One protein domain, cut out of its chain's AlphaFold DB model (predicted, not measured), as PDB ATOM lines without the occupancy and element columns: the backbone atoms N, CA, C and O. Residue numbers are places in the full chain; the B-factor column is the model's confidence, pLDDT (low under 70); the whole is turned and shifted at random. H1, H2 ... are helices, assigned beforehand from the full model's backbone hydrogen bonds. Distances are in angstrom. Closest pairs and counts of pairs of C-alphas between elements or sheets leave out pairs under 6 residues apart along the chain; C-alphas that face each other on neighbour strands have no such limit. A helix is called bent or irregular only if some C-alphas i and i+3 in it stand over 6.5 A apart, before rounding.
ATOM      1  N   LEU A  89      38.891 -50.603  13.759       69.38
ATOM      2  CA  LEU A  89      40.145 -50.731  13.020       69.38
ATOM      3  C   LEU A  89      41.361 -50.263  13.847       69.38
ATOM      4  O   LEU A  89      41.223 -49.497  14.801       69.38
ATOM      5  N   ASN A  90      42.558 -50.715  13.463       79.81
ATOM      6  CA  ASN A  90      43.818 -50.331  14.105       79.81
ATOM      7  C   ASN A  90      44.162 -48.857  13.823       79.81
ATOM      8  O   ASN A  90      43.911 -48.329  12.739       79.81
ATOM      9  N   ASN A  91      44.849 -48.195  14.751       82.75
ATOM     10  CA  ASN A  91      45.179 -46.765  14.622       82.75
ATOM     11  C   ASN A  91      46.018 -46.467  13.364       82.75
ATOM     12  O   ASN A  91      45.750 -45.507  12.646       82.75
ATOM     13  N   ASN A  92      46.959 -47.355  13.021       87.12
ATOM     14  CA  ASN A  92      47.742 -47.274  11.780       87.12
ATOM     15  C   ASN A  92      46.887 -47.453  10.516       87.12
ATOM     16  O   ASN A  92      47.186 -46.853   9.486       87.12
ATOM     17  N   THR A  93      45.809 -48.242  10.573       89.44
ATOM     18  CA  THR A  93      44.906 -48.376   9.419       89.44
ATOM     19  C   THR A  93      44.109 -47.100   9.174       89.44
ATOM     20  O   THR A  93      43.923 -46.748   8.015       89.44
ATOM     21  N   TYR A  94      43.737 -46.341  10.212       92.00
ATOM     22  CA  TYR A  94      43.129 -45.023  10.000       92.00
ATOM     23  C   TYR A  94      44.103 -43.996   9.428       92.00
ATOM     24  O   TYR A  94      43.675 -43.225   8.578       92.00
ATOM     25  N   ILE A  95      45.390 -43.999   9.821       94.00
ATOM     26  CA  ILE A  95      46.384 -43.136   9.151       94.00
ATOM     27  C   ILE A  95      46.431 -43.476   7.663       94.00
ATOM     28  O   ILE A  95      46.341 -42.585   6.825       94.00
ATOM     29  N   LYS A  96      46.505 -44.770   7.324       94.31
ATOM     30  CA  LYS A  96      46.526 -45.221   5.927       94.31
ATOM     31  C   LYS A  96      45.274 -44.781   5.161       94.31
ATOM     32  O   LYS A  96      45.397 -44.272   4.053       94.31
ATOM     33  N   ILE A  97      44.086 -44.957   5.742       94.81
ATOM     34  CA  ILE A  97      42.821 -44.516   5.133       94.81
ATOM     35  C   ILE A  97      42.823 -42.996   4.948       94.81
ATOM     36  O   ILE A  97      42.487 -42.525   3.867       94.81
ATOM     37  N   SER A  98      43.236 -42.236   5.963       95.88
ATOM     38  CA  SER A  98      43.290 -40.775   5.892       95.88
ATOM     39  C   SER A  98      44.247 -40.295   4.800       95.88
ATOM     40  O   SER A  98      43.856 -39.470   3.983       95.88
ATOM     41  N   LEU A  99      45.450 -40.872   4.713       96.12
ATOM     42  CA  LEU A  99      46.416 -40.584   3.650       96.12
ATOM     43  C   LEU A  99      45.835 -40.851   2.258       96.12
ATOM     44  O   LEU A  99      45.945 -40.003   1.377       96.12
ATOM     45  N   ILE A 100      45.188 -42.005   2.066       95.94
ATOM     46  CA  ILE A 100      44.542 -42.346   0.791       95.94
ATOM     47  C   ILE A 100      43.449 -41.328   0.463       95.94
ATOM     48  O   ILE A 100      43.409 -40.829  -0.658       95.94
ATOM     49  N   LEU A 101      42.592 -40.988   1.428       96.62
ATOM     50  CA  LEU A 101      41.523 -40.015   1.218       96.62
ATOM     51  C   LEU A 101      42.077 -38.632   0.863       96.62
ATOM     52  O   LEU A 101      41.576 -38.028  -0.079       96.62
ATOM     53  N   ILE A 102      43.114 -38.147   1.554       96.56
ATOM     54  CA  ILE A 102      43.770 -36.867   1.240       96.56
ATOM     55  C   ILE A 102      44.292 -36.891  -0.201       96.56
ATOM     56  O   ILE A 102      43.928 -36.030  -0.994       96.56
ATOM     57  N   ILE A 103      45.088 -37.904  -0.561       95.50
ATOM     58  CA  ILE A 103      45.713 -38.003  -1.887       95.50
ATOM     59  C   ILE A 103      44.653 -38.082  -2.990       95.50
ATOM     60  O   ILE A 103      44.722 -37.326  -3.957       95.50
ATOM     61  N   VAL A 104      43.650 -38.954  -2.840       95.94
ATOM     62  CA  VAL A 104      42.559 -39.095  -3.817       95.94
ATOM     63  C   VAL A 104      41.794 -37.783  -3.957       95.94
ATOM     64  O   VAL A 104      41.541 -37.350  -5.076       95.94
ATOM     65  N   THR A 105      41.485 -37.110  -2.847       96.44
ATOM     66  CA  THR A 105      40.783 -35.819  -2.874       96.44
ATOM     67  C   THR A 105      41.601 -34.760  -3.608       96.44
ATOM     68  O   THR A 105      41.069 -34.055  -4.460       96.44
ATOM     69  N   CYS A 106      42.906 -34.676  -3.350       95.50
ATOM     70  CA  CYS A 106      43.786 -33.736  -4.038       95.50
ATOM     71  C   CYS A 106      43.909 -34.039  -5.541       95.50
ATOM     72  O   CYS A 106      43.874 -33.110  -6.346       95.50
ATOM     73  N   ILE A 107      43.991 -35.315  -5.935       94.81
ATOM     74  CA  ILE A 107      43.986 -35.724  -7.350       94.81
ATOM     75  C   ILE A 107      42.652 -35.358  -8.012       94.81
ATOM     76  O   ILE A 107      42.648 -34.806  -9.109       94.81
ATOM     77  N   CYS A 108      41.519 -35.599  -7.345       95.00
ATOM     78  CA  CYS A 108      40.215 -35.161  -7.835       95.00
ATOM     79  C   CYS A 108      40.165 -33.640  -8.021       95.00
ATOM     80  O   CYS A 108      39.647 -33.185  -9.036       95.00
ATOM     81  N   GLY A 109      40.751 -32.860  -7.108       94.69
ATOM     82  CA  GLY A 109      40.884 -31.408  -7.255       94.69
ATOM     83  C   GLY A 109      41.650 -31.005  -8.520       94.69
ATOM     84  O   GLY A 109      41.179 -30.156  -9.272       94.69
ATOM     85  N   LEU A 110      42.775 -31.670  -8.814       94.50
ATOM     86  CA  LEU A 110      43.542 -31.446 -10.049       94.50
ATOM     87  C   LEU A 110      42.740 -31.803 -11.308       94.50
ATOM     88  O   LEU A 110      42.779 -31.072 -12.293       94.50
ATOM     89  N   LEU A 111      41.980 -32.902 -11.279       94.88
ATOM     90  CA  LEU A 111      41.097 -33.270 -12.390       94.88
ATOM     91  C   LEU A 111      39.998 -32.223 -12.608       94.88
ATOM     92  O   LEU A 111      39.703 -31.889 -13.753       94.88
ATOM     93  N   MET A 112      39.424 -31.665 -11.537       94.38
ATOM     94  CA  MET A 112      38.449 -30.576 -11.656       94.38
ATOM     95  C   MET A 112      39.071 -29.316 -12.259       94.38
ATOM     96  O   MET A 112      38.427 -28.672 -13.079       94.38
ATOM     97  N   GLU A 113      40.324 -28.997 -11.928       94.81
ATOM     98  CA  GLU A 113      41.051 -27.875 -12.540       94.81
ATOM     99  C   GLU A 113      41.184 -28.053 -14.057       94.81
ATOM    100  O   GLU A 113      40.908 -27.123 -14.817       94.81
ATOM    101  N   LEU A 114      41.514 -29.265 -14.509       94.44
ATOM    102  CA  LEU A 114      41.564 -29.592 -15.935       94.44
ATOM    103  C   LEU A 114      40.186 -29.500 -16.604       94.44
ATOM    104  O   LEU A 114      40.089 -28.999 -17.722       94.44
ATOM    105  N   ILE A 115      39.121 -29.935 -15.923       94.75
ATOM    106  CA  ILE A 115      37.746 -29.836 -16.436       94.75
ATOM    107  C   ILE A 115      37.337 -28.371 -16.618       94.75
ATOM    108  O   ILE A 115      36.817 -28.028 -17.677       94.75
ATOM    109  N   ILE A 116      37.612 -27.500 -15.638       94.00
ATOM    110  CA  ILE A 116      37.336 -26.057 -15.750       94.00
ATOM    111  C   ILE A 116      38.078 -25.476 -16.956       94.00
ATOM    112  O   ILE A 116      37.503 -24.733 -17.749       94.00
ATOM    113  N   ARG A 117      39.354 -25.842 -17.132       93.44
ATOM    114  CA  ARG A 117      40.180 -25.315 -18.229       93.44
ATOM    115  C   ARG A 117      39.664 -25.765 -19.587       93.44
ATOM    116  O   ARG A 117      39.582 -24.950 -20.501       93.44
ATOM    117  N   TYR A 118      39.241 -27.021 -19.684       93.31
ATOM    118  CA  TYR A 118      38.595 -27.552 -20.876       93.31
ATOM    119  C   TYR A 118      37.275 -26.831 -21.188       93.31
ATOM    120  O   TYR A 118      37.070 -26.415 -22.323       93.31
ATOM    121  N   GLN A 119      36.411 -26.617 -20.188       91.81
ATOM    122  CA  GLN A 119      35.123 -25.928 -20.356       91.81
ATOM    123  C   GLN A 119      35.280 -24.475 -20.813       91.81
ATOM    124  O   GLN A 119      34.497 -24.000 -21.629       91.81
ATOM    125  N   LEU A 120      36.305 -23.783 -20.313       90.00
ATOM    126  CA  LEU A 120      36.619 -22.408 -20.699       90.00
ATOM    127  C   LEU A 120      37.464 -22.326 -21.981       90.00
ATOM    128  O   LEU A 120      37.725 -21.233 -22.488       90.00
ATOM    129  N   GLY A 121      37.928 -23.460 -22.516       90.19
ATOM    130  CA  GLY A 121      38.820 -23.523 -23.672       90.19
ATOM    131  C   GLY A 121      40.144 -22.783 -23.455       90.19
ATOM    132  O   GLY A 121      40.626 -22.138 -24.384       90.19
ATOM    133  N   ILE A 122      40.680 -22.807 -22.232       91.50
ATOM    134  CA  ILE A 122      41.951 -22.165 -21.860       91.50
ATOM    135  C   ILE A 122      43.028 -23.219 -21.596       91.50
ATOM    136  O   ILE A 122      42.732 -24.362 -21.245       91.50
ATOM    137  N   SER A 123      44.298 -22.841 -21.749       91.75
ATOM    138  CA  SER A 123      45.417 -23.765 -21.522       91.75
ATOM    139  C   SER A 123      45.475 -24.245 -20.057       91.75
ATOM    140  O   SER A 123      45.278 -23.434 -19.142       91.75
ATOM    141  N   GLY A 152      31.369 -20.815  -0.117       85.00
ATOM    142  CA  GLY A 152      29.919 -20.715  -0.280       85.00
ATOM    143  C   GLY A 152      29.133 -21.302   0.899       85.00
ATOM    144  O   GLY A 152      28.178 -20.689   1.378       85.00
ATOM    145  N   VAL A 153      29.557 -22.456   1.433       86.81
ATOM    146  CA  VAL A 153      28.927 -23.063   2.622       86.81
ATOM    147  C   VAL A 153      29.118 -22.185   3.862       86.81
ATOM    148  O   VAL A 153      28.162 -21.934   4.594       86.81
ATOM    149  N   ILE A 154      30.334 -21.688   4.100       85.62
ATOM    150  CA  ILE A 154      30.636 -20.807   5.235       85.62
ATOM    151  C   ILE A 154      29.858 -19.492   5.115       85.62
ATOM    152  O   ILE A 154      29.250 -19.060   6.092       85.62
ATOM    153  N   GLY A 155      29.824 -18.882   3.930       84.19
ATOM    154  CA  GLY A 155      29.074 -17.656   3.658       84.19
ATOM    155  C   GLY A 155      27.572 -17.825   3.900       84.19
ATOM    156  O   GLY A 155      26.933 -16.953   4.490       84.19
ATOM    157  N   PHE A 156      27.013 -18.984   3.541       83.94
ATOM    158  CA  PHE A 156      25.628 -19.328   3.856       83.94
ATOM    159  C   PHE A 156      25.375 -19.397   5.370       83.94
ATOM    160  O   PHE A 156      24.429 -18.786   5.861       83.94
ATOM    161  N   PHE A 157      26.238 -20.067   6.139       84.94
ATOM    162  CA  PHE A 157      26.081 -20.128   7.598       84.94
ATOM    163  C   PHE A 157      26.262 -18.765   8.275       84.94
ATOM    164  O   PHE A 157      25.497 -18.424   9.176       84.94
ATOM    165  N   LEU A 158      27.240 -17.972   7.837       85.25
ATOM    166  CA  LEU A 158      27.475 -16.635   8.383       85.25
ATOM    167  C   LEU A 158      26.294 -15.698   8.107       85.25
ATOM    168  O   LEU A 158      25.865 -14.991   9.018       85.25
ATOM    169  N   SER A 159      25.708 -15.751   6.906       84.19
ATOM    170  CA  SER A 159      24.543 -14.921   6.571       84.19
ATOM    171  C   SER A 159      23.310 -15.268   7.411       84.19
ATOM    172  O   SER A 159      22.637 -14.356   7.890       84.19
ATOM    173  N   ILE A 160      23.070 -16.553   7.708       86.44
ATOM    174  CA  ILE A 160      22.028 -16.984   8.663       86.44
ATOM    175  C   ILE A 160      22.255 -16.365  10.046       86.44
ATOM    176  O   ILE A 160      21.309 -15.956  10.716       86.44
ATOM    177  N   MET A 161      23.513 -16.269  10.477       84.44
ATOM    178  CA  MET A 161      23.889 -15.670  11.759       84.44
ATOM    179  C   MET A 161      23.927 -14.134  11.731       84.44
ATOM    180  O   MET A 161      24.304 -13.528  12.730       84.44
ATOM    181  N   SER A 162      23.549 -13.495  10.615       84.12
ATOM    182  CA  SER A 162      23.694 -12.047  10.393       84.12
ATOM    183  C   SER A 162      25.136 -11.543  10.576       84.12
ATOM    184  O   SER A 162      25.366 -10.392  10.944       84.12
ATOM    185  N   LEU A 163      26.117 -12.412  10.317       80.00
ATOM    186  CA  LEU A 163      27.541 -12.097  10.345       80.00
ATOM    187  C   LEU A 163      28.066 -11.973   8.911       80.00
ATOM    188  O   LEU A 163      27.765 -12.791   8.045       80.00
ATOM    189  N   GLY A 164      28.873 -10.944   8.655       76.94
ATOM    190  CA  GLY A 164      29.600 -10.800   7.394       76.94
ATOM    191  C   GLY A 164      30.886 -11.630   7.374       76.94
ATOM    192  O   GLY A 164      31.440 -11.972   8.422       76.94
ATOM    193  N   VAL A 165      31.398 -11.915   6.176       78.25
ATOM    194  CA  VAL A 165      32.762 -12.439   6.014       78.25
ATOM    195  C   VAL A 165      33.756 -11.347   6.444       78.25
ATOM    196  O   VAL A 165      33.646 -10.218   5.960       78.25
ATOM    197  N   PRO A 166      34.725 -11.634   7.338       74.19
ATOM    198  CA  PRO A 166      35.682 -10.627   7.780       74.19
ATOM    199  C   PRO A 166      36.502 -10.049   6.626       74.19
ATOM    200  O   PRO A 166      36.938 -10.768   5.722       74.19
ATOM    201  N   VAL A 167      36.799  -8.750   6.712       70.19
ATOM    202  CA  VAL A 167      37.679  -8.068   5.755       70.19
ATOM    203  C   VAL A 167      39.042  -8.772   5.714       70.19
ATOM    204  O   VAL A 167      39.641  -9.067   6.749       70.19
ATOM    205  N   GLY A 168      39.527  -9.065   4.504       65.81
ATOM    206  CA  GLY A 168      40.799  -9.761   4.279       65.81
ATOM    207  C   GLY A 168      40.709 -11.293   4.243       65.81
ATOM    208  O   GLY A 168      41.736 -11.953   4.055       65.81
ATOM    209  N   VAL A 169      39.514 -11.872   4.389       75.62
ATOM    210  CA  VAL A 169      39.261 -13.294   4.122       75.62
ATOM    211  C   VAL A 169      38.789 -13.449   2.679       75.62
ATOM    212  O   VAL A 169      37.744 -12.932   2.307       75.62
ATOM    213  N   ASN A 170      39.561 -14.173   1.870       80.56
ATOM    214  CA  ASN A 170      39.125 -14.586   0.540       80.56
ATOM    215  C   ASN A 170      38.463 -15.969   0.643       80.56
ATOM    216  O   ASN A 170      39.140 -16.947   0.971       80.56
ATOM    217  N   THR A 171      37.159 -16.028   0.382       80.44
ATOM    218  CA  THR A 171      36.318 -17.237   0.374       80.44
ATOM    219  C   THR A 171      36.359 -17.987  -0.955       80.44
ATOM    220  O   THR A 171      36.013 -19.161  -1.005       80.44
ATOM    221  N   GLY A 172      36.852 -17.360  -2.023       78.25
ATOM    222  CA  GLY A 172      36.905 -17.957  -3.351       78.25
ATOM    223  C   GLY A 172      35.575 -17.934  -4.105       78.25
ATOM    224  O   GLY A 172      35.474 -18.585  -5.142       78.25
ATOM    225  N   ASP A 173      34.561 -17.218  -3.612       82.50
ATOM    226  CA  ASP A 173      33.175 -17.316  -4.100       82.50
ATOM    227  C   ASP A 173      33.033 -16.998  -5.595       82.50
ATOM    228  O   ASP A 173      32.224 -17.615  -6.285       82.50
ATOM    229  N   SER A 174      33.880 -16.112  -6.127       84.94
ATOM    230  CA  SER A 174      33.905 -15.767  -7.554       84.94
ATOM    231  C   SER A 174      34.229 -16.947  -8.466       84.94
ATOM    232  O   SER A 174      33.799 -16.997  -9.616       84.94
ATOM    233  N   LEU A 175      34.979 -17.933  -7.975       89.50
ATOM    234  CA  LEU A 175      35.318 -19.122  -8.748       89.50
ATOM    235  C   LEU A 175      34.148 -20.116  -8.807       89.50
ATOM    236  O   LEU A 175      34.082 -20.909  -9.742       89.50
ATOM    237  N   TYR A 176      33.227 -20.085  -7.836       89.56
ATOM    238  CA  TYR A 176      32.198 -21.115  -7.655       89.56
ATOM    239  C   TYR A 176      31.309 -21.308  -8.892       89.56
ATOM    240  O   TYR A 176      30.958 -22.440  -9.213       89.56
ATOM    241  N   GLN A 177      31.016 -20.238  -9.640       89.38
ATOM    242  CA  GLN A 177      30.210 -20.313 -10.866       89.38
ATOM    243  C   GLN A 177      30.842 -21.166 -11.977       89.38
ATOM    244  O   GLN A 177      30.125 -21.736 -12.797       89.38
ATOM    245  N   TYR A 178      32.171 -21.291 -11.981       90.62
ATOM    246  CA  TYR A 178      32.916 -22.103 -12.944       90.62
ATOM    247  C   TYR A 178      33.180 -23.523 -12.437       90.62
ATOM    248  O   TYR A 178      33.602 -24.383 -13.205       90.62
ATOM    249  N   VAL A 179      32.963 -23.790 -11.146       91.81
ATOM    250  CA  VAL A 179      33.301 -25.079 -10.543       91.81
ATOM    251  C   VAL A 179      32.266 -26.150 -10.919       91.81
ATOM    252  O   VAL A 179      31.065 -25.962 -10.710       91.81
ATOM    253  N   PRO A 180      32.700 -27.330 -11.402       91.25
ATOM    254  CA  PRO A 180      31.800 -28.446 -11.659       91.25
ATOM    255  C   PRO A 180      31.038 -28.870 -10.397       91.25
ATOM    256  O   PRO A 180      31.639 -29.083  -9.345       91.25
ATOM    257  N   LYS A 181      29.725 -29.114 -10.510       91.25
ATOM    258  CA  LYS A 181      28.857 -29.511  -9.375       91.25
ATOM    259  C   LYS A 181      29.358 -30.735  -8.599       91.25
ATOM    260  O   LYS A 181      29.117 -30.846  -7.402       91.25
ATOM    261  N   ILE A 182      30.065 -31.647  -9.267       92.00
ATOM    262  CA  ILE A 182      30.694 -32.826  -8.653       92.00
ATOM    263  C   ILE A 182      31.707 -32.441  -7.555       92.00
ATOM    264  O   ILE A 182      31.884 -33.201  -6.607       92.00
ATOM    265  N   ALA A 183      32.311 -31.245  -7.605       92.69
ATOM    266  CA  ALA A 183      33.220 -30.750  -6.571       92.69
ATOM    267  C   ALA A 183      32.538 -30.579  -5.202       92.69
ATOM    268  O   ALA A 183      33.215 -30.673  -4.179       92.69
ATOM    269  N   ASN A 184      31.205 -30.441  -5.157       92.38
ATOM    270  CA  ASN A 184      30.427 -30.363  -3.914       92.38
ATOM    271  C   ASN A 184      30.541 -31.622  -3.043       92.38
ATOM    272  O   ASN A 184      30.249 -31.571  -1.849       92.38
ATOM    273  N   ILE A 185      31.036 -32.736  -3.595       92.50
ATOM    274  CA  ILE A 185      31.356 -33.941  -2.826       92.50
ATOM    275  C   ILE A 185      32.345 -33.665  -1.680       92.50
ATOM    276  O   ILE A 185      32.332 -34.372  -0.670       92.50
ATOM    277  N   ILE A 186      33.154 -32.601  -1.786       93.88
ATOM    278  CA  ILE A 186      34.102 -32.189  -0.747       93.88
ATOM    279  C   ILE A 186      33.427 -31.909   0.602       93.88
ATOM    280  O   ILE A 186      34.016 -32.180   1.648       93.88
ATOM    281  N   ILE A 187      32.166 -31.457   0.586       92.88
ATOM    282  CA  ILE A 187      31.359 -31.179   1.783       92.88
ATOM    283  C   ILE A 187      31.156 -32.454   2.614       92.88
ATOM    284  O   ILE A 187      31.075 -32.392   3.837       92.88
ATOM    285  N   ILE A 188      31.116 -33.620   1.963       93.19
ATOM    286  CA  ILE A 188      30.974 -34.927   2.615       93.19
ATOM    287  C   ILE A 188      32.351 -35.526   2.927       93.19
ATOM    288  O   ILE A 188      32.559 -36.091   4.003       93.19
ATOM    289  N   ILE A 189      33.307 -35.393   2.006       94.75
ATOM    290  CA  ILE A 189      34.637 -35.999   2.139       94.75
ATOM    291  C   ILE A 189      35.443 -35.367   3.279       94.75
ATOM    292  O   ILE A 189      36.070 -36.104   4.040       94.75
ATOM    293  N   LEU A 190      35.419 -34.040   3.453       94.19
ATOM    294  CA  LEU A 190      36.190 -33.374   4.514       94.19
ATOM    295  C   LEU A 190      35.807 -33.855   5.926       94.19
ATOM    296  O   LEU A 190      36.715 -34.229   6.674       94.19
ATOM    297  N   PRO A 191      34.514 -33.943   6.306       93.50
ATOM    298  CA  PRO A 191      34.113 -34.564   7.569       93.50
ATOM    299  C   PRO A 191      34.590 -36.012   7.726       93.50
ATOM    300  O   PRO A 191      35.016 -36.403   8.814       93.50
ATOM    301  N   ILE A 192      34.565 -36.815   6.656       94.38
ATOM    302  CA  ILE A 192      35.062 -38.198   6.696       94.38
ATOM    303  C   ILE A 192      36.570 -38.208   6.972       94.38
ATOM    304  O   ILE A 192      37.025 -38.936   7.859       94.38
ATOM    305  N   ILE A 193      37.345 -37.371   6.275       96.00
ATOM    306  CA  ILE A 193      38.787 -37.223   6.505       96.00
ATOM    307  C   ILE A 193      39.043 -36.821   7.958       96.00
ATOM    308  O   ILE A 193      39.799 -37.508   8.644       96.00
ATOM    309  N   PHE A 194      38.346 -35.804   8.462       95.38
ATOM    310  CA  PHE A 194      38.460 -35.342   9.845       95.38
ATOM    311  C   PHE A 194      38.210 -36.467  10.865       95.38
ATOM    312  O   PHE A 194      39.009 -36.686  11.778       95.38
ATOM    313  N   ILE A 195      37.145 -37.254  10.683       91.81
ATOM    314  CA  ILE A 195      36.820 -38.384  11.568       91.81
ATOM    315  C   ILE A 195      37.887 -39.484  11.484       91.81
ATOM    316  O   ILE A 195      38.272 -40.058  12.506       91.81
ATOM    317  N   THR A 196      38.391 -39.807  10.288       93.25
ATOM    318  CA  THR A 196      39.471 -40.801  10.146       93.25
ATOM    319  C   THR A 196      40.766 -40.331  10.812       93.25
ATOM    320  O   THR A 196      41.400 -41.119  11.515       93.25
ATOM    321  N   GLN A 197      41.107 -39.045  10.700       94.62
ATOM    322  CA  GLN A 197      42.260 -38.430  11.365       94.62
ATOM    323  C   GLN A 197      42.126 -38.491  12.888       94.62
ATOM    324  O   GLN A 197      43.048 -38.958  13.556       94.62
ATOM    325  N   LEU A 198      40.962 -38.143  13.444       91.62
ATOM    326  CA  LEU A 198      40.695 -38.274  14.882       91.62
ATOM    327  C   LEU A 198      40.868 -39.713  15.378       91.62
ATOM    328  O   LEU A 198      41.511 -39.960  16.397       91.62
ATOM    329  N   ASN A 199      40.336 -40.689  14.638       87.88
ATOM    330  CA  ASN A 199      40.482 -42.097  15.003       87.88
ATOM    331  C   ASN A 199      41.939 -42.580  14.944       87.88
ATOM    332  O   ASN A 199      42.308 -43.497  15.678       87.88
ATOM    333  N   SER A 200      42.768 -41.963  14.104       91.06
ATOM    334  CA  SER A 200      44.182 -42.313  13.961       91.06
ATOM    335  C   SER A 200      45.042 -41.932  15.174       91.06
ATOM    336  O   SER A 200      46.098 -42.534  15.384       91.06
ATOM    337  N   MET A 201      44.570 -40.981  15.985       88.19
ATOM    338  CA  MET A 201      45.268 -40.430  17.155       88.19
ATOM    339  C   MET A 201      45.119 -41.287  18.417       88.19
ATOM    340  O   MET A 201      45.821 -41.059  19.399       88.19
ATOM    341  N   LYS A 202      44.207 -42.265  18.407       80.69
ATOM    342  CA  LYS A 202      43.912 -43.114  19.568       80.69
ATOM    343  C   LYS A 202      45.169 -43.817  20.079       80.69
ATOM    344  O   LYS A 202      45.969 -44.295  19.279       80.69
ATOM    345  N   ASN A 203      45.287 -43.962  21.399       73.38
ATOM    346  CA  ASN A 203      46.320 -44.764  22.069       73.38
ATOM    347  C   ASN A 203      47.757 -44.483  21.579       73.38
ATOM    348  O   ASN A 203      48.573 -45.401  21.516       73.38
ATOM    349  N   ARG A 204      48.049 -43.239  21.185       80.69
ATOM    350  CA  ARG A 204      49.397 -42.772  20.842       80.69
ATOM    351  C   ARG A 204      49.938 -41.910  21.966       80.69
ATOM    352  O   ARG A 204      49.161 -41.283  22.681       80.69
ATOM    353  N   LEU A 205      51.258 -41.863  22.078       81.62
ATOM    354  CA  LEU A 205      51.913 -40.935  22.983       81.62
ATOM    355  C   LEU A 205      51.740 -39.489  22.531       81.62
ATOM    356  O   LEU A 205      51.465 -39.206  21.361       81.62
ATOM    357  N   ASP A 206      51.980 -38.585  23.477       83.69
ATOM    358  CA  ASP A 206      51.874 -37.145  23.287       83.69
ATOM    359  C   ASP A 206      52.657 -36.625  22.064       83.69
ATOM    360  O   ASP A 206      52.044 -35.912  21.267       83.69
ATOM    361  N   PRO A 207      53.935 -36.992  21.810       87.44
ATOM    362  CA  PRO A 207      54.671 -36.453  20.665       87.44
ATOM    363  C   PRO A 207      54.036 -36.821  19.321       87.44
ATOM    364  O   PRO A 207      53.664 -35.935  18.548       87.44
ATOM    365  N   SER A 208      53.858 -38.118  19.047       89.69
ATOM    366  CA  SER A 208      53.203 -38.603  17.829       89.69
ATOM    367  C   SER A 208      51.806 -38.029  17.662       89.69
ATOM    368  O   SER A 208      51.393 -37.688  16.554       89.69
ATOM    369  N   ARG A 209      51.054 -37.919  18.758       89.88
ATOM    370  CA  ARG A 209      49.699 -37.381  18.735       89.88
ATOM    371  C   ARG A 209      49.682 -35.899  18.384       89.88
ATOM    372  O   ARG A 209      48.892 -35.516  17.527       89.88
ATOM    373  N   ILE A 210      50.535 -35.081  18.996       91.88
ATOM    374  CA  ILE A 210      50.634 -33.647  18.701       91.88
ATOM    375  C   ILE A 210      51.063 -33.438  17.247       91.88
ATOM    376  O   ILE A 210      50.447 -32.630  16.549       91.88
ATOM    377  N   LEU A 211      52.050 -34.202  16.758       94.75
ATOM    378  CA  LEU A 211      52.464 -34.121  15.357       94.75
ATOM    379  C   LEU A 211      51.322 -34.513  14.410       94.75
ATOM    380  O   LEU A 211      51.094 -33.822  13.421       94.75
ATOM    381  N   LEU A 212      50.568 -35.576  14.715       95.19
ATOM    382  CA  LEU A 212      49.398 -35.961  13.922       95.19
ATOM    383  C   LEU A 212      48.287 -34.917  13.968       95.19
ATOM    384  O   LEU A 212      47.656 -34.688  12.942       95.19
ATOM    385  N   ILE A 213      48.027 -34.293  15.118       96.00
ATOM    386  CA  ILE A 213      47.051 -33.202  15.243       96.00
ATOM    387  C   ILE A 213      47.460 -32.046  14.335       96.00
ATOM    388  O   ILE A 213      46.657 -31.593  13.522       96.00
ATOM    389  N   PHE A 214      48.722 -31.630  14.407       96.62
ATOM    390  CA  PHE A 214      49.256 -30.586  13.543       96.62
ATOM    391  C   PHE A 214      49.154 -30.963  12.056       96.62
ATOM    392  O   PHE A 214      48.565 -30.210  11.283       96.62
ATOM    393  N   ALA A 215      49.642 -32.148  11.672       97.12
ATOM    394  CA  ALA A 215      49.592 -32.663  10.302       97.12
ATOM    395  C   ALA A 215      48.151 -32.783   9.770       97.12
ATOM    396  O   ALA A 215      47.890 -32.456   8.616       97.12
ATOM    397  N   SER A 216      47.202 -33.203  10.608       97.12
ATOM    398  CA  SER A 216      45.781 -33.302  10.250       97.12
ATOM    399  C   SER A 216      45.171 -31.927   9.992       97.12
ATOM    400  O   SER A 216      44.489 -31.740   8.986       97.12
ATOM    401  N   THR A 217      45.477 -30.945  10.846       96.69
ATOM    402  CA  THR A 217      45.031 -29.558  10.677       96.69
ATOM    403  C   THR A 217      45.529 -28.967   9.363       96.69
ATOM    404  O   THR A 217      44.723 -28.504   8.555       96.69
ATOM    405  N   ILE A 218      46.844 -29.003   9.117       96.19
ATOM    406  CA  ILE A 218      47.401 -28.444   7.877       96.19
ATOM    407  C   ILE A 218      46.975 -29.261   6.652       96.19
ATOM    408  O   ILE A 218      46.808 -28.693   5.581       96.19
ATOM    409  N   GLY A 219      46.705 -30.560   6.802       96.06
ATOM    410  CA  GLY A 219      46.207 -31.409   5.721       96.06
ATOM    411  C   GLY A 219      44.817 -31.018   5.255       96.06
ATOM    412  O   GLY A 219      44.594 -30.893   4.055       96.06
ATOM    413  N   LEU A 220      43.896 -30.762   6.188       95.88
ATOM    414  CA  LEU A 220      42.559 -30.281   5.838       95.88
ATOM    415  C   LEU A 220      42.625 -28.924   5.142       95.88
ATOM    416  O   LEU A 220      41.986 -28.758   4.108       95.88
ATOM    417  N   ILE A 221      43.439 -27.998   5.657       94.31
ATOM    418  CA  ILE A 221      43.637 -26.682   5.033       94.31
ATOM    419  C   ILE A 221      44.247 -26.826   3.638       94.31
ATOM    420  O   ILE A 221      43.759 -26.218   2.692       94.31
ATOM    421  N   GLY A 222      45.266 -27.673   3.486       94.00
ATOM    422  CA  GLY A 222      45.942 -27.901   2.212       94.00
ATOM    423  C   GLY A 222      45.046 -28.512   1.136       94.00
ATOM    424  O   GLY A 222      45.231 -28.202  -0.037       94.00
ATOM    425  N   ILE A 223      44.045 -29.327   1.502       94.38
ATOM    426  CA  ILE A 223      43.087 -29.882   0.530       94.38
ATOM    427  C   ILE A 223      42.334 -28.770  -0.201       94.38
ATOM    428  O   ILE A 223      42.195 -28.849  -1.421       94.38
ATOM    429  N   PHE A 224      41.833 -27.762   0.518       88.00
ATOM    430  CA  PHE A 224      41.021 -26.719  -0.109       88.00
ATOM    431  C   PHE A 224      41.801 -25.452  -0.475       88.00
ATOM    432  O   PHE A 224      41.459 -24.820  -1.469       88.00
ATOM    433  N   ASP A 225      42.870 -25.104   0.244       84.38
ATOM    434  CA  ASP A 225      43.690 -23.910   0.003       84.38
ATOM    435  C   ASP A 225      45.055 -24.263  -0.621       84.38
ATOM    436  O   ASP A 225      46.116 -24.063  -0.025       84.38
ATOM    437  N   GLY A 226      45.018 -24.804  -1.844       81.75
ATOM    438  CA  GLY A 226      46.198 -24.993  -2.693       81.75
ATOM    439  C   GLY A 226      46.402 -26.405  -3.251       81.75
ATOM    440  O   GLY A 226      47.228 -26.582  -4.144       81.75
ATOM    441  N   GLY A 227      45.652 -27.404  -2.787       91.81
ATOM    442  CA  GLY A 227      45.673 -28.761  -3.338       91.81
ATOM    443  C   GLY A 227      46.984 -29.519  -3.086       91.81
ATOM    444  O   GLY A 227      47.717 -29.225  -2.140       91.81
ATOM    445  N   LEU A 228      47.276 -30.511  -3.939       93.25
ATOM    446  CA  LEU A 228      48.373 -31.478  -3.752       93.25
ATOM    447  C   LEU A 228      49.754 -30.825  -3.583       93.25
ATOM    448  O   LEU A 228      50.550 -31.265  -2.758       93.25
ATOM    449  N   PHE A 229      50.033 -29.790  -4.377       93.88
ATOM    450  CA  PHE A 229      51.342 -29.131  -4.427       93.88
ATOM    451  C   PHE A 229      51.492 -28.005  -3.400       93.88
ATOM    452  O   PHE A 229      52.529 -27.344  -3.345       93.88
ATOM    453  N   SER A 230      50.476 -27.777  -2.565       92.38
ATOM    454  CA  SER A 230      50.570 -26.798  -1.490       92.38
ATOM    455  C   SER A 230      51.507 -27.278  -0.379       92.38
ATOM    456  O   SER A 230      51.500 -28.446   0.012       92.38
ATOM    457  N   VAL A 231      52.276 -26.344   0.187       92.31
ATOM    458  CA  VAL A 231      53.096 -26.575   1.388       92.31
ATOM    459  C   VAL A 231      52.301 -27.224   2.534       92.31
ATOM    460  O   VAL A 231      52.782 -28.232   3.057       92.31
ATOM    461  N   PRO A 232      51.097 -26.740   2.915       94.19
ATOM    462  CA  PRO A 232      50.314 -27.385   3.970       94.19
ATOM    463  C   PRO A 232      49.937 -28.839   3.645       94.19
ATOM    464  O   PRO A 232      50.035 -29.696   4.525       94.19
ATOM    465  N   CYS A 233      49.571 -29.158   2.397       94.81
ATOM    466  CA  CYS A 233      49.244 -30.532   2.004       94.81
ATOM    467  C   CYS A 233      50.483 -31.443   2.011       94.81
ATOM    468  O   CYS A 233      50.450 -32.529   2.593       94.81
ATOM    469  N   ALA A 234      51.601 -30.983   1.442       94.81
ATOM    470  CA  ALA A 234      52.859 -31.726   1.440       94.81
ATOM    471  C   ALA A 234      53.361 -31.997   2.870       94.81
ATOM    472  O   ALA A 234      53.739 -33.125   3.196       94.81
ATOM    473  N   GLY A 235      53.293 -30.989   3.747       94.81
ATOM    474  CA  GLY A 235      53.633 -31.114   5.165       94.81
ATOM    475  C   GLY A 235      52.728 -32.099   5.910       94.81
ATOM    476  O   GLY A 235      53.218 -32.890   6.718       94.81
ATOM    477  N   ALA A 236      51.428 -32.112   5.602       96.06
ATOM    478  CA  ALA A 236      50.479 -33.064   6.172       96.06
ATOM    479  C   ALA A 236      50.807 -34.510   5.797       96.06
ATOM    480  O   ALA A 236      50.920 -35.369   6.673       96.06
ATOM    481  N   ILE A 237      50.981 -34.769   4.496       96.12
ATOM    482  CA  ILE A 237      51.311 -36.095   3.966       96.12
ATOM    483  C   ILE A 237      52.622 -36.576   4.589       96.12
ATOM    484  O   ILE A 237      52.690 -37.697   5.091       96.12
ATOM    485  N   TYR A 238      53.637 -35.710   4.632       95.94
ATOM    486  CA  TYR A 238      54.922 -36.018   5.245       95.94
ATOM    487  C   TYR A 238      54.795 -36.362   6.737       95.94
ATOM    488  O   TYR A 238      55.254 -37.423   7.159       95.94
ATOM    489  N   GLY A 239      54.130 -35.516   7.533       95.56
ATOM    490  CA  GLY A 239      53.959 -35.740   8.971       95.56
ATOM    491  C   GLY A 239      53.184 -37.023   9.286       95.56
ATOM    492  O   GLY A 239      53.557 -37.775  10.186       95.56
ATOM    493  N   MET A 240      52.148 -37.331   8.503       96.06
ATOM    494  CA  MET A 240      51.390 -38.577   8.643       96.06
ATOM    495  C   MET A 240      52.202 -39.814   8.249       96.06
ATOM    496  O   MET A 240      52.133 -40.827   8.946       96.06
ATOM    497  N   LEU A 241      52.980 -39.748   7.163       95.31
ATOM    498  CA  LEU A 241      53.860 -40.842   6.740       95.31
ATOM    499  C   LEU A 241      54.971 -41.098   7.761       95.31
ATOM    500  O   LEU A 241      55.275 -42.257   8.036       95.31
ATOM    501  N   LEU A 242      55.536 -40.040   8.352       94.31
ATOM    502  CA  LEU A 242      56.545 -40.143   9.405       94.31
ATOM    503  C   LEU A 242      56.004 -40.946  10.589       94.31
ATOM    504  O   LEU A 242      56.619 -41.926  10.995       94.31
ATOM    505  N   ILE A 243      54.810 -40.613  11.085       93.06
ATOM    506  CA  ILE A 243      54.202 -41.356  12.198       93.06
ATOM    507  C   ILE A 243      53.760 -42.766  11.790       93.06
ATOM    508  O   ILE A 243      53.820 -43.692  12.600       93.06
ATOM    509  N   TYR A 244      53.332 -42.961  10.542       92.62
ATOM    510  CA  TYR A 244      52.950 -44.281  10.040       92.62
ATOM    511  C   TYR A 244      54.133 -45.257   9.973       92.62
ATOM    512  O   TYR A 244      53.974 -46.420  10.346       92.62
ATOM    513  N   PHE A 245      55.293 -44.799   9.492       89.44
ATOM    514  CA  PHE A 245      56.469 -45.647   9.283       89.44
ATOM    515  C   PHE A 245      57.455 -45.652  10.454       89.44
ATOM    516  O   PHE A 245      58.149 -46.652  10.619       89.44
ATOM    517  N   ASP A 246      57.522 -44.582  11.250       86.19
ATOM    518  CA  ASP A 246      58.558 -44.410  12.278       86.19
ATOM    519  C   ASP A 246      58.060 -43.736  13.573       86.19
ATOM    520  O   ASP A 246      58.841 -43.140  14.314       86.19
ATOM    521  N   GLY A 247      56.760 -43.834  13.878       84.50
ATOM    522  CA  GLY A 247      56.155 -43.204  15.061       84.50
ATOM    523  C   GLY A 247      56.815 -43.586  16.394       84.50
ATOM    524  O   GLY A 247      57.086 -42.709  17.207       84.50
ATOM    525  N   ASP A 248      57.155 -44.865  16.595       80.94
ATOM    526  CA  ASP A 248      57.797 -45.331  17.837       80.94
ATOM    527  C   ASP A 248      59.198 -44.710  18.031       80.94
ATOM    528  O   ASP A 248      59.577 -44.337  19.144       80.94
ATOM    529  N   ALA A 249      59.977 -44.571  16.950       80.44
ATOM    530  CA  ALA A 249      61.297 -43.945  17.015       80.44
ATOM    531  C   ALA A 249      61.184 -42.425  17.177       80.44
ATOM    532  O   ALA A 249      61.951 -41.834  17.940       80.44
ATOM    533  N   PHE A 250      60.213 -41.802  16.505       85.69
ATOM    534  CA  PHE A 250      59.899 -40.390  16.685       85.69
ATOM    535  C   PHE A 250      59.573 -40.080  18.150       85.69
ATOM    536  O   PHE A 250      60.202 -39.202  18.739       85.69
ATOM    537  N   ASP A 251      58.669 -40.850  18.762       83.69
ATOM    538  CA  ASP A 251      58.318 -40.706  20.175       83.69
ATOM    539  C   ASP A 251      59.552 -40.840  21.073       83.69
ATOM    540  O   ASP A 251      59.780 -39.994  21.937       83.69
ATOM    541  N   TYR A 252      60.393 -41.853  20.837       80.31
ATOM    542  CA  TYR A 252      61.626 -42.056  21.597       80.31
ATOM    543  C   TYR A 252      62.578 -40.860  21.522       80.31
ATOM    544  O   TYR A 252      63.063 -40.395  22.553       80.31
ATOM    545  N   TYR A 253      62.864 -40.350  20.321       81.62
ATOM    546  CA  TYR A 253      63.808 -39.245  20.153       81.62
ATOM    547  C   TYR A 253      63.277 -37.939  20.725       81.62
ATOM    548  O   TYR A 253      64.027 -37.225  21.391       81.62
ATOM    549  N   VAL A 254      61.995 -37.641  20.510       84.00
ATOM    550  CA  VAL A 254      61.379 -36.439  21.071       84.00
ATOM    551  C   VAL A 254      61.385 -36.521  22.594       84.00
ATOM    552  O   VAL A 254      61.883 -35.605  23.246       84.00
ATOM    553  N   LEU A 255      60.942 -37.640  23.174       80.06
ATOM    554  CA  LEU A 255      60.988 -37.827  24.622       80.06
ATOM    555  C   LEU A 255      62.418 -37.771  25.154       80.06
ATOM    556  O   LEU A 255      62.634 -37.148  26.176       80.06
ATOM    557  N   LYS A 256      63.418 -38.330  24.468       77.81
ATOM    558  CA  LYS A 256      64.823 -38.235  24.897       77.81
ATOM    559  C   LYS A 256      65.332 -36.790  24.922       77.81
ATOM    560  O   LYS A 256      66.048 -36.417  25.849       77.81
ATOM    561  N   ILE A 257      64.979 -35.984  23.919       81.00
ATOM    562  CA  ILE A 257      65.365 -34.568  23.850       81.00
ATOM    563  C   ILE A 257      64.705 -33.787  24.995       81.00
ATOM    564  O   ILE A 257      65.397 -33.075  25.720       81.00
ATOM    565  N   PHE A 258      63.399 -33.965  25.210       72.81
ATOM    566  CA  PHE A 258      62.645 -33.217  26.223       72.81
ATOM    567  C   PHE A 258      62.831 -33.742  27.660       72.81
ATOM    568  O   PHE A 258      62.916 -32.941  28.587       72.81
ATOM    569  N   ASN A 259      62.982 -35.054  27.872       62.22
ATOM    570  CA  ASN A 259      63.219 -35.662  29.192       62.22
ATOM    571  C   ASN A 259      64.657 -35.500  29.692       62.22
ATOM    572  O   ASN A 259      64.916 -35.787  30.859       62.22
ATOM    573  N   SER A 260      65.577 -34.957  28.885       51.94
ATOM    574  CA  SER A 260      66.853 -34.444  29.409       51.94
ATOM    575  C   SER A 260      66.670 -33.328  30.462       51.94
ATOM    576  O   SER A 260      67.632 -32.974  31.138       51.94
ATOM    577  N   LEU A 261      65.438 -32.823  30.651       49.53
ATOM    578  CA  LEU A 261      65.077 -31.773  31.609       49.53
ATOM    579  C   LEU A 261      64.360 -32.251  32.894       49.53
ATOM    580  O   LEU A 261      64.297 -31.466  33.834       49.53
ATOM    581  N   HIS A 262      63.846 -33.489  32.984       44.94
ATOM    582  CA  HIS A 262      63.448 -34.163  34.243       44.94
ATOM    583  C   HIS A 262      62.816 -35.536  33.950       44.94
ATOM    584  O   HIS A 262      61.754 -35.612  33.337       44.94
ATOM    585  N   ILE A 263      63.427 -36.621  34.431       47.06
ATOM    586  CA  ILE A 263      62.919 -37.991  34.257       47.06
ATOM    587  C   ILE A 263      62.007 -38.365  35.437       47.06
ATOM    588  O   ILE A 263      62.392 -38.218  36.596       47.06
ATOM    589  N   ILE A 264      60.808 -38.881  35.147       49.75
ATOM    590  CA  ILE A 264      59.939 -39.578  36.109       49.75
ATOM    591  C   ILE A 264      60.082 -41.090  35.861       49.75
ATOM    592  O   ILE A 264      59.986 -41.535  34.722       49.75
ATOM    593  N   ASN A 265      60.223 -41.905  36.916       50.41
ATOM    594  CA  ASN A 265      60.480 -43.365  36.874       50.41
ATOM    595  C   ASN A 265      59.538 -44.223  35.987       50.41
ATOM    596  O   ASN A 265      59.815 -45.399  35.748       50.41
ATOM    597  N   LYS A 266      58.397 -43.695  35.518       51.84
ATOM    598  CA  LYS A 266      57.500 -44.399  34.579       51.84
ATOM    599  C   LYS A 266      57.971 -44.319  33.124       51.84
ATOM    600  O   LYS A 266      57.688 -45.244  32.364       51.84
ATOM    601  N   ASP A 267      58.713 -43.275  32.768       55.88
ATOM    602  CA  ASP A 267      59.224 -43.073  31.412       55.88
ATOM    603  C   ASP A 267      60.393 -44.017  31.118       55.88
ATOM    604  O   ASP A 267      60.540 -44.462  29.988       55.88
ATOM    605  N   GLU A 268      61.173 -44.414  32.129       58.25
ATOM    606  CA  GLU A 268      62.330 -45.307  31.958       58.25
ATOM    607  C   GLU A 268      61.941 -46.714  31.492       58.25
ATOM    608  O   GLU A 268      62.456 -47.179  30.479       58.25
ATOM    609  N   LYS A 269      60.970 -47.371  32.146       59.25
ATOM    610  CA  LYS A 269      60.474 -48.699  31.715       59.25
ATOM    611  C   LYS A 269      59.876 -48.679  30.308       59.25
ATOM    612  O   LYS A 269      59.913 -49.679  29.592       59.25
ATOM    613  N   TYR A 270      59.281 -47.555  29.917       60.59
ATOM    614  CA  TYR A 270      58.724 -47.381  28.583       60.59
ATOM    615  C   TYR A 270      59.822 -47.120  27.545       60.59
ATOM    616  O   TYR A 270      59.842 -47.784  26.510       60.59
ATOM    617  N   LEU A 271      60.771 -46.228  27.844       62.19
ATOM    618  CA  LEU A 271      61.951 -45.966  27.020       62.19
ATOM    619  C   LEU A 271      62.775 -47.235  26.812       62.19
ATOM    620  O   LEU A 271      63.293 -47.433  25.723       62.19
ATOM    621  N   GLU A 272      62.853 -48.119  27.804       64.31
ATOM    622  CA  GLU A 272      63.534 -49.410  27.702       64.31
ATOM    623  C   GLU A 272      62.778 -50.389  26.784       64.31
ATOM    624  O   GLU A 272      63.378 -51.006  25.906       64.31
ATOM    625  N   ASN A 273      61.443 -50.452  26.878       61.59
ATOM    626  CA  ASN A 273      60.608 -51.233  25.957       61.59
ATOM    627  C   ASN A 273      60.654 -50.714  24.512       61.59
ATOM    628  O   ASN A 273      60.676 -51.514  23.573       61.59
ATOM    629  N   VAL A 274      60.666 -49.393  24.317       60.25
ATOM    630  CA  VAL A 274      60.816 -48.789  22.988       60.25
ATOM    631  C   VAL A 274      62.237 -48.998  22.483       60.25
ATOM    632  O   VAL A 274      62.397 -49.500  21.383       60.25
ATOM    633  N   ARG A 275      63.273 -48.763  23.289       63.22
ATOM    634  CA  ARG A 275      64.671 -49.051  22.933       63.22
ATOM    635  C   ARG A 275      64.867 -50.501  22.481       63.22
ATOM    636  O   ARG A 275      65.538 -50.722  21.482       63.22
ATOM    637  N   ASN A 276      64.236 -51.463  23.156       58.97
ATOM    638  CA  ASN A 276      64.303 -52.884  22.796       58.97
ATOM    639  C   ASN A 276      63.540 -53.222  21.499       58.97
ATOM    640  O   ASN A 276      63.942 -54.128  20.772       58.97
ATOM    641  N   LYS A 277      62.456 -52.497  21.178       57.31
ATOM    642  CA  LYS A 277      61.766 -52.593  19.876       57.31
ATOM    643  C   LYS A 277      62.524 -51.886  18.755       57.31
ATOM    644  O   LYS A 277      62.467 -52.314  17.607       57.31
ATOM    645  N   VAL A 278      63.231 -50.815  19.087       58.56
ATOM    646  CA  VAL A 278      64.004 -49.982  18.171       58.56
ATOM    647  C   VAL A 278      65.456 -50.477  18.137       58.56
ATOM    648  O   VAL A 278      66.402 -49.705  18.286       58.56
ATOM    649  N   ASN A 279      65.653 -51.780  17.909       53.78
ATOM    650  CA  ASN A 279      66.940 -52.277  17.424       53.78
ATOM    651  C   ASN A 279      67.160 -51.676  16.026       53.78
ATOM    652  O   ASN A 279      66.667 -52.173  15.018       53.78
ATOM    653  N   PHE A 280      67.820 -50.518  16.011       56.91
ATOM    654  CA  PHE A 280      68.091 -49.686  14.851       56.91
ATOM    655  C   PHE A 280      68.894 -50.454  13.801       56.91
ATOM    656  O   PHE A 280      70.109 -50.590  13.929       56.91
ATOM    657  N   SER A 281      68.247 -50.842  12.703       52.09
ATOM    658  CA  SER A 281      68.945 -50.879  11.423       52.09
ATOM    659  C   SER A 281      68.711 -49.548  10.716       52.09
ATOM    660  O   SER A 281      67.587 -49.211  10.342       52.09
ATOM    661  N   TYR A 282      69.778 -48.778  10.494       51.56
ATOM    662  CA  TYR A 282      69.763 -47.640   9.563       51.56
ATOM    663  C   TYR A 282      69.423 -48.069   8.118       51.56
ATOM    664  O   TYR A 282      69.203 -47.212   7.265       51.56
ATOM    665  N   SER A 283      69.342 -49.377   7.836       52.53
ATOM    666  CA  SER A 283      68.995 -49.926   6.523       52.53
ATOM    667  C   SER A 283      67.492 -50.137   6.294       52.53
ATOM    668  O   SER A 283      67.123 -50.682   5.251       52.53
ATOM    669  N   ASP A 284      66.610 -49.750   7.222       70.31
ATOM    670  CA  ASP A 284      65.168 -49.901   7.017       70.31
ATOM    671  C   ASP A 284      64.650 -48.867   6.012       70.31
ATOM    672  O   ASP A 284      64.220 -47.768   6.363       70.31
ATOM    673  N   ILE A 285      64.635 -49.263   4.734       74.44
ATOM    674  CA  ILE A 285      64.127 -48.498   3.578       74.44
ATOM    675  C   ILE A 285      62.765 -47.846   3.870       74.44
ATOM    676  O   ILE A 285      62.475 -46.753   3.385       74.44
ATOM    677  N   ARG A 286      61.937 -48.475   4.716       80.56
ATOM    678  CA  ARG A 286      60.623 -47.963   5.134       80.56
ATOM    679  C   ARG A 286      60.681 -46.573   5.774       80.56
ATOM    680  O   ARG A 286      59.763 -45.788   5.562       80.56
ATOM    681  N   ARG A 287      61.758 -46.238   6.489       81.25
ATOM    682  CA  ARG A 287      61.946 -44.924   7.128       81.25
ATOM    683  C   ARG A 287      62.260 -43.811   6.137       81.25
ATOM    684  O   ARG A 287      61.994 -42.652   6.421       81.25
ATOM    685  N   PHE A 288      62.772 -44.155   4.956       86.31
ATOM    686  CA  PHE A 288      63.041 -43.184   3.898       86.31
ATOM    687  C   PHE A 288      61.795 -42.832   3.076       86.31
ATOM    688  O   PHE A 288      61.789 -41.811   2.389       86.31
ATOM    689  N   ILE A 289      60.720 -43.625   3.172       89.50
ATOM    690  CA  ILE A 289      59.486 -43.424   2.398       89.50
ATOM    691  C   ILE A 289      58.896 -42.011   2.567       89.50
ATOM    692  O   ILE A 289      58.605 -41.398   1.538       89.50
ATOM    693  N   PRO A 290      58.748 -41.436   3.781       91.88
ATOM    694  CA  PRO A 290      58.233 -40.074   3.939       91.88
ATOM    695  C   PRO A 290      59.061 -39.035   3.167       91.88
ATOM    696  O   PRO A 290      58.500 -38.175   2.489       91.88
ATOM    697  N   HIS A 291      60.393 -39.144   3.216       92.62
ATOM    698  CA  HIS A 291      61.307 -38.230   2.526       92.62
ATOM    699  C   HIS A 291      61.236 -38.379   1.003       92.62
ATOM    700  O   HIS A 291      61.212 -37.376   0.292       92.62
ATOM    701  N   ILE A 292      61.150 -39.616   0.506       92.12
ATOM    702  CA  ILE A 292      60.990 -39.903  -0.924       92.12
ATOM    703  C   ILE A 292      59.673 -39.308  -1.436       92.12
ATOM    704  O   ILE A 292      59.666 -38.633  -2.460       92.12
ATOM    705  N   PHE A 293      58.567 -39.499  -0.710       92.12
ATOM    706  CA  PHE A 293      57.272 -38.922  -1.083       92.12
ATOM    707  C   PHE A 293      57.303 -37.392  -1.113       92.12
ATOM    708  O   PHE A 293      56.809 -36.794  -2.067       92.12
ATOM    709  N   LEU A 294      57.916 -36.758  -0.111       94.19
ATOM    710  CA  LEU A 294      58.080 -35.305  -0.091       94.19
ATOM    711  C   LEU A 294      58.899 -34.817  -1.294       94.19
ATOM    712  O   LEU A 294      58.486 -33.882  -1.979       94.19
ATOM    713  N   ALA A 295      60.023 -35.478  -1.586       94.56
ATOM    714  CA  ALA A 295      60.854 -35.155  -2.741       94.56
ATOM    715  C   ALA A 295      60.073 -35.298  -4.058       94.56
ATOM    716  O   ALA A 295      60.163 -34.420  -4.910       94.56
ATOM    717  N   LEU A 296      59.256 -36.345  -4.208       94.88
ATOM    718  CA  LEU A 296      58.414 -36.544  -5.393       94.88
ATOM    719  C   LEU A 296      57.370 -35.433  -5.568       94.88
ATOM    720  O   LEU A 296      57.193 -34.946  -6.685       94.88
ATOM    721  N   ILE A 297      56.703 -34.994  -4.494       93.88
ATOM    722  CA  ILE A 297      55.734 -33.884  -4.557       93.88
ATOM    723  C   ILE A 297      56.437 -32.582  -4.972       93.88
ATOM    724  O   ILE A 297      55.955 -31.874  -5.852       93.88
ATOM    725  N   ILE A 298      57.604 -32.286  -4.395       94.06
ATOM    726  CA  ILE A 298      58.366 -31.071  -4.719       94.06
ATOM    727  C   ILE A 298      58.871 -31.109  -6.167       94.06
ATOM    728  O   ILE A 298      58.688 -30.150  -6.915       94.06
ATOM    729  N   LEU A 299      59.480 -32.222  -6.589       95.56
ATOM    730  CA  LEU A 299      60.019 -32.371  -7.941       95.56
ATOM    731  C   LEU A 299      58.921 -32.326  -9.002       95.56
ATOM    732  O   LEU A 299      59.116 -31.706 -10.045       95.56
ATOM    733  N   SER A 300      57.761 -32.933  -8.744       94.44
ATOM    734  CA  SER A 300      56.619 -32.859  -9.663       94.44
ATOM    735  C   SER A 300      56.060 -31.439  -9.769       94.44
ATOM    736  O   SER A 300      55.845 -30.974 -10.886       94.44
ATOM    737  N   ALA A 301      55.920 -30.713  -8.653       92.62
ATOM    738  CA  ALA A 301      55.504 -29.309  -8.666       92.62
ATOM    739  C   ALA A 301      56.460 -28.434  -9.500       92.62
ATOM    740  O   ALA A 301      56.020 -27.687 -10.373       92.62
ATOM    741  N   ILE A 302      57.773 -28.570  -9.280       93.25
ATOM    742  CA  ILE A 302      58.798 -27.838 -10.042       93.25
ATOM    743  C   ILE A 302      58.753 -28.224 -11.526       93.25
ATOM    744  O   ILE A 302      58.807 -27.351 -12.389       93.25
ATOM    745  N   SER A 303      58.607 -29.513 -11.834       94.56
ATOM    746  CA  SER A 303      58.544 -29.996 -13.218       94.56
ATOM    747  C   SER A 303      57.353 -29.400 -13.968       94.56
ATOM    748  O   SER A 303      57.518 -28.918 -15.083       94.56
ATOM    749  N   ILE A 304      56.170 -29.370 -13.347       93.44
ATOM    750  CA  ILE A 304      54.967 -28.767 -13.939       93.44
ATOM    751  C   ILE A 304      55.157 -27.260 -14.153       93.44
ATOM    752  O   ILE A 304      54.782 -26.741 -15.205       93.44
ATOM    753  N   ALA A 305      55.773 -26.560 -13.195       92.06
ATOM    754  CA  ALA A 305      56.057 -25.133 -13.326       92.06
ATOM    755  C   ALA A 305      56.988 -24.838 -14.514       92.06
ATOM    756  O   ALA A 305      56.706 -23.936 -15.307       92.06
ATOM    757  N   ILE A 306      58.052 -25.631 -14.680       93.06
ATOM    758  CA  ILE A 306      59.001 -25.496 -15.794       93.06
ATOM    759  C   ILE A 306      58.334 -25.843 -17.130       93.06
ATOM    760  O   ILE A 306      58.458 -25.073 -18.075       93.06
ATOM    761  N   ILE A 307      57.601 -26.959 -17.213       93.31
ATOM    762  CA  ILE A 307      56.931 -27.401 -18.451       93.31
ATOM    763  C   ILE A 307      55.906 -26.368 -18.931       93.31
ATOM    764  O   ILE A 307      55.795 -26.128 -20.128       93.31
ATOM    765  N   GLY A 308      55.166 -25.751 -18.010       89.44
ATOM    766  CA  GLY A 308      54.147 -24.758 -18.349       89.44
ATOM    767  C   GLY A 308      54.675 -23.351 -18.642       89.44
ATOM    768  O   GLY A 308      53.871 -22.447 -18.840       89.44
ATOM    769  N   THR A 309      55.992 -23.133 -18.600       91.94
ATOM    770  CA  THR A 309      56.578 -21.793 -18.711       91.94
ATOM    771  C   THR A 309      56.550 -21.264 -20.144       91.94
ATOM    772  O   THR A 309      57.090 -21.893 -21.048       91.94
TER     773      THR A 309
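AT A GLANCE: This is residues 89 to 123 and 152 to 309 of the 396 residues of an uncharacterized protein of bioreactor metagenome (UniProt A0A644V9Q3). Four helices or arms, H1, H4, H5 and H6a, lie side by side in an up-and-down bundle, each running against the one before it, and H8 packs along H6a. At one end the bent H6 turns off into H6b, which makes a hairpin with H7; near the opposite end residues 156 to 162, of which 156 to 160 belong to H2, stick out. The printed part has 193 residues with eight named helices, H1 to H8 in chain order, and no named strand: all helix. It is loose, with a radius of gyration of the C-alphas of 20.5 A and spans of 62 by 46 by 33 A.

HOW THE PARTS SIT: H1, residues 91 to 120, touches H4, residues 181 to 200, opposite ways at a shallow tilt of 17 degrees; the closest C-alphas, of Asn 91 and Ser 200, are 4.6 A apart. H6, residues 231 to 259, was assigned as one helix by its hydrogen bonds but is bent: C-alphas 245 and 248 are 8.7 A apart, and arms H6a, residues 231 to 245, and H6b, residues 248 to 259, stand about perpendicular at 79 degrees. H5, residues 206 to 224, forms a hairpin with H6a, at a steep tilt of 37 degrees, only just beyond shallow; the closest C-alphas, of Gly 222 and Cys 233, are 4.2 A apart. H8, residues 285 to 307, only just irregular with C-alphas 287 and 290 at 6.9 A, touches H6a; the closest C-alphas, of Leu 241 and Pro 290, are 5.2 A apart. H6b and H7, residues 265 to 277, touch with residues 248 to 252 and 271 to 275 alone; the closest C-alphas, of Tyr 252 and Leu 271, are 6.7 A apart. H2, residues 152 to 160, and H3, residues 173 to 176, are close but not clearly touching; their closest C-alphas, of Gly 152 and Asp 173, are 6.1 A apart. Every O i to N i+4 pair is within hydrogen-bond range in H1, H2, H6a and H6b, against 11 of 16 in H4, 14 of 15 in H5, 7 of 9 in H7 and 16 of 19 in H8; H3 is too short for such a pair.

IN THESE COORDINATES: H1 spans 43.8 A from C-alpha 91 at (45.179, -46.765, 14.622), H4 30.7 A and H5 27.8 A. H8 spans 31.3 A and ends at C-alpha 307 (56.931, -27.401, -18.451).

THE WHOLE: The two C-alphas farthest apart, of Gly 121 and Asn 265, are 67.3 A apart. Residues 124 to 151 are not printed, and C-alphas 123 and 152 are 26.5 A apart across the cut. The link from H2 to H3 is long. The pLDDT is under 70 at residues 89, 168 and 259 to 283.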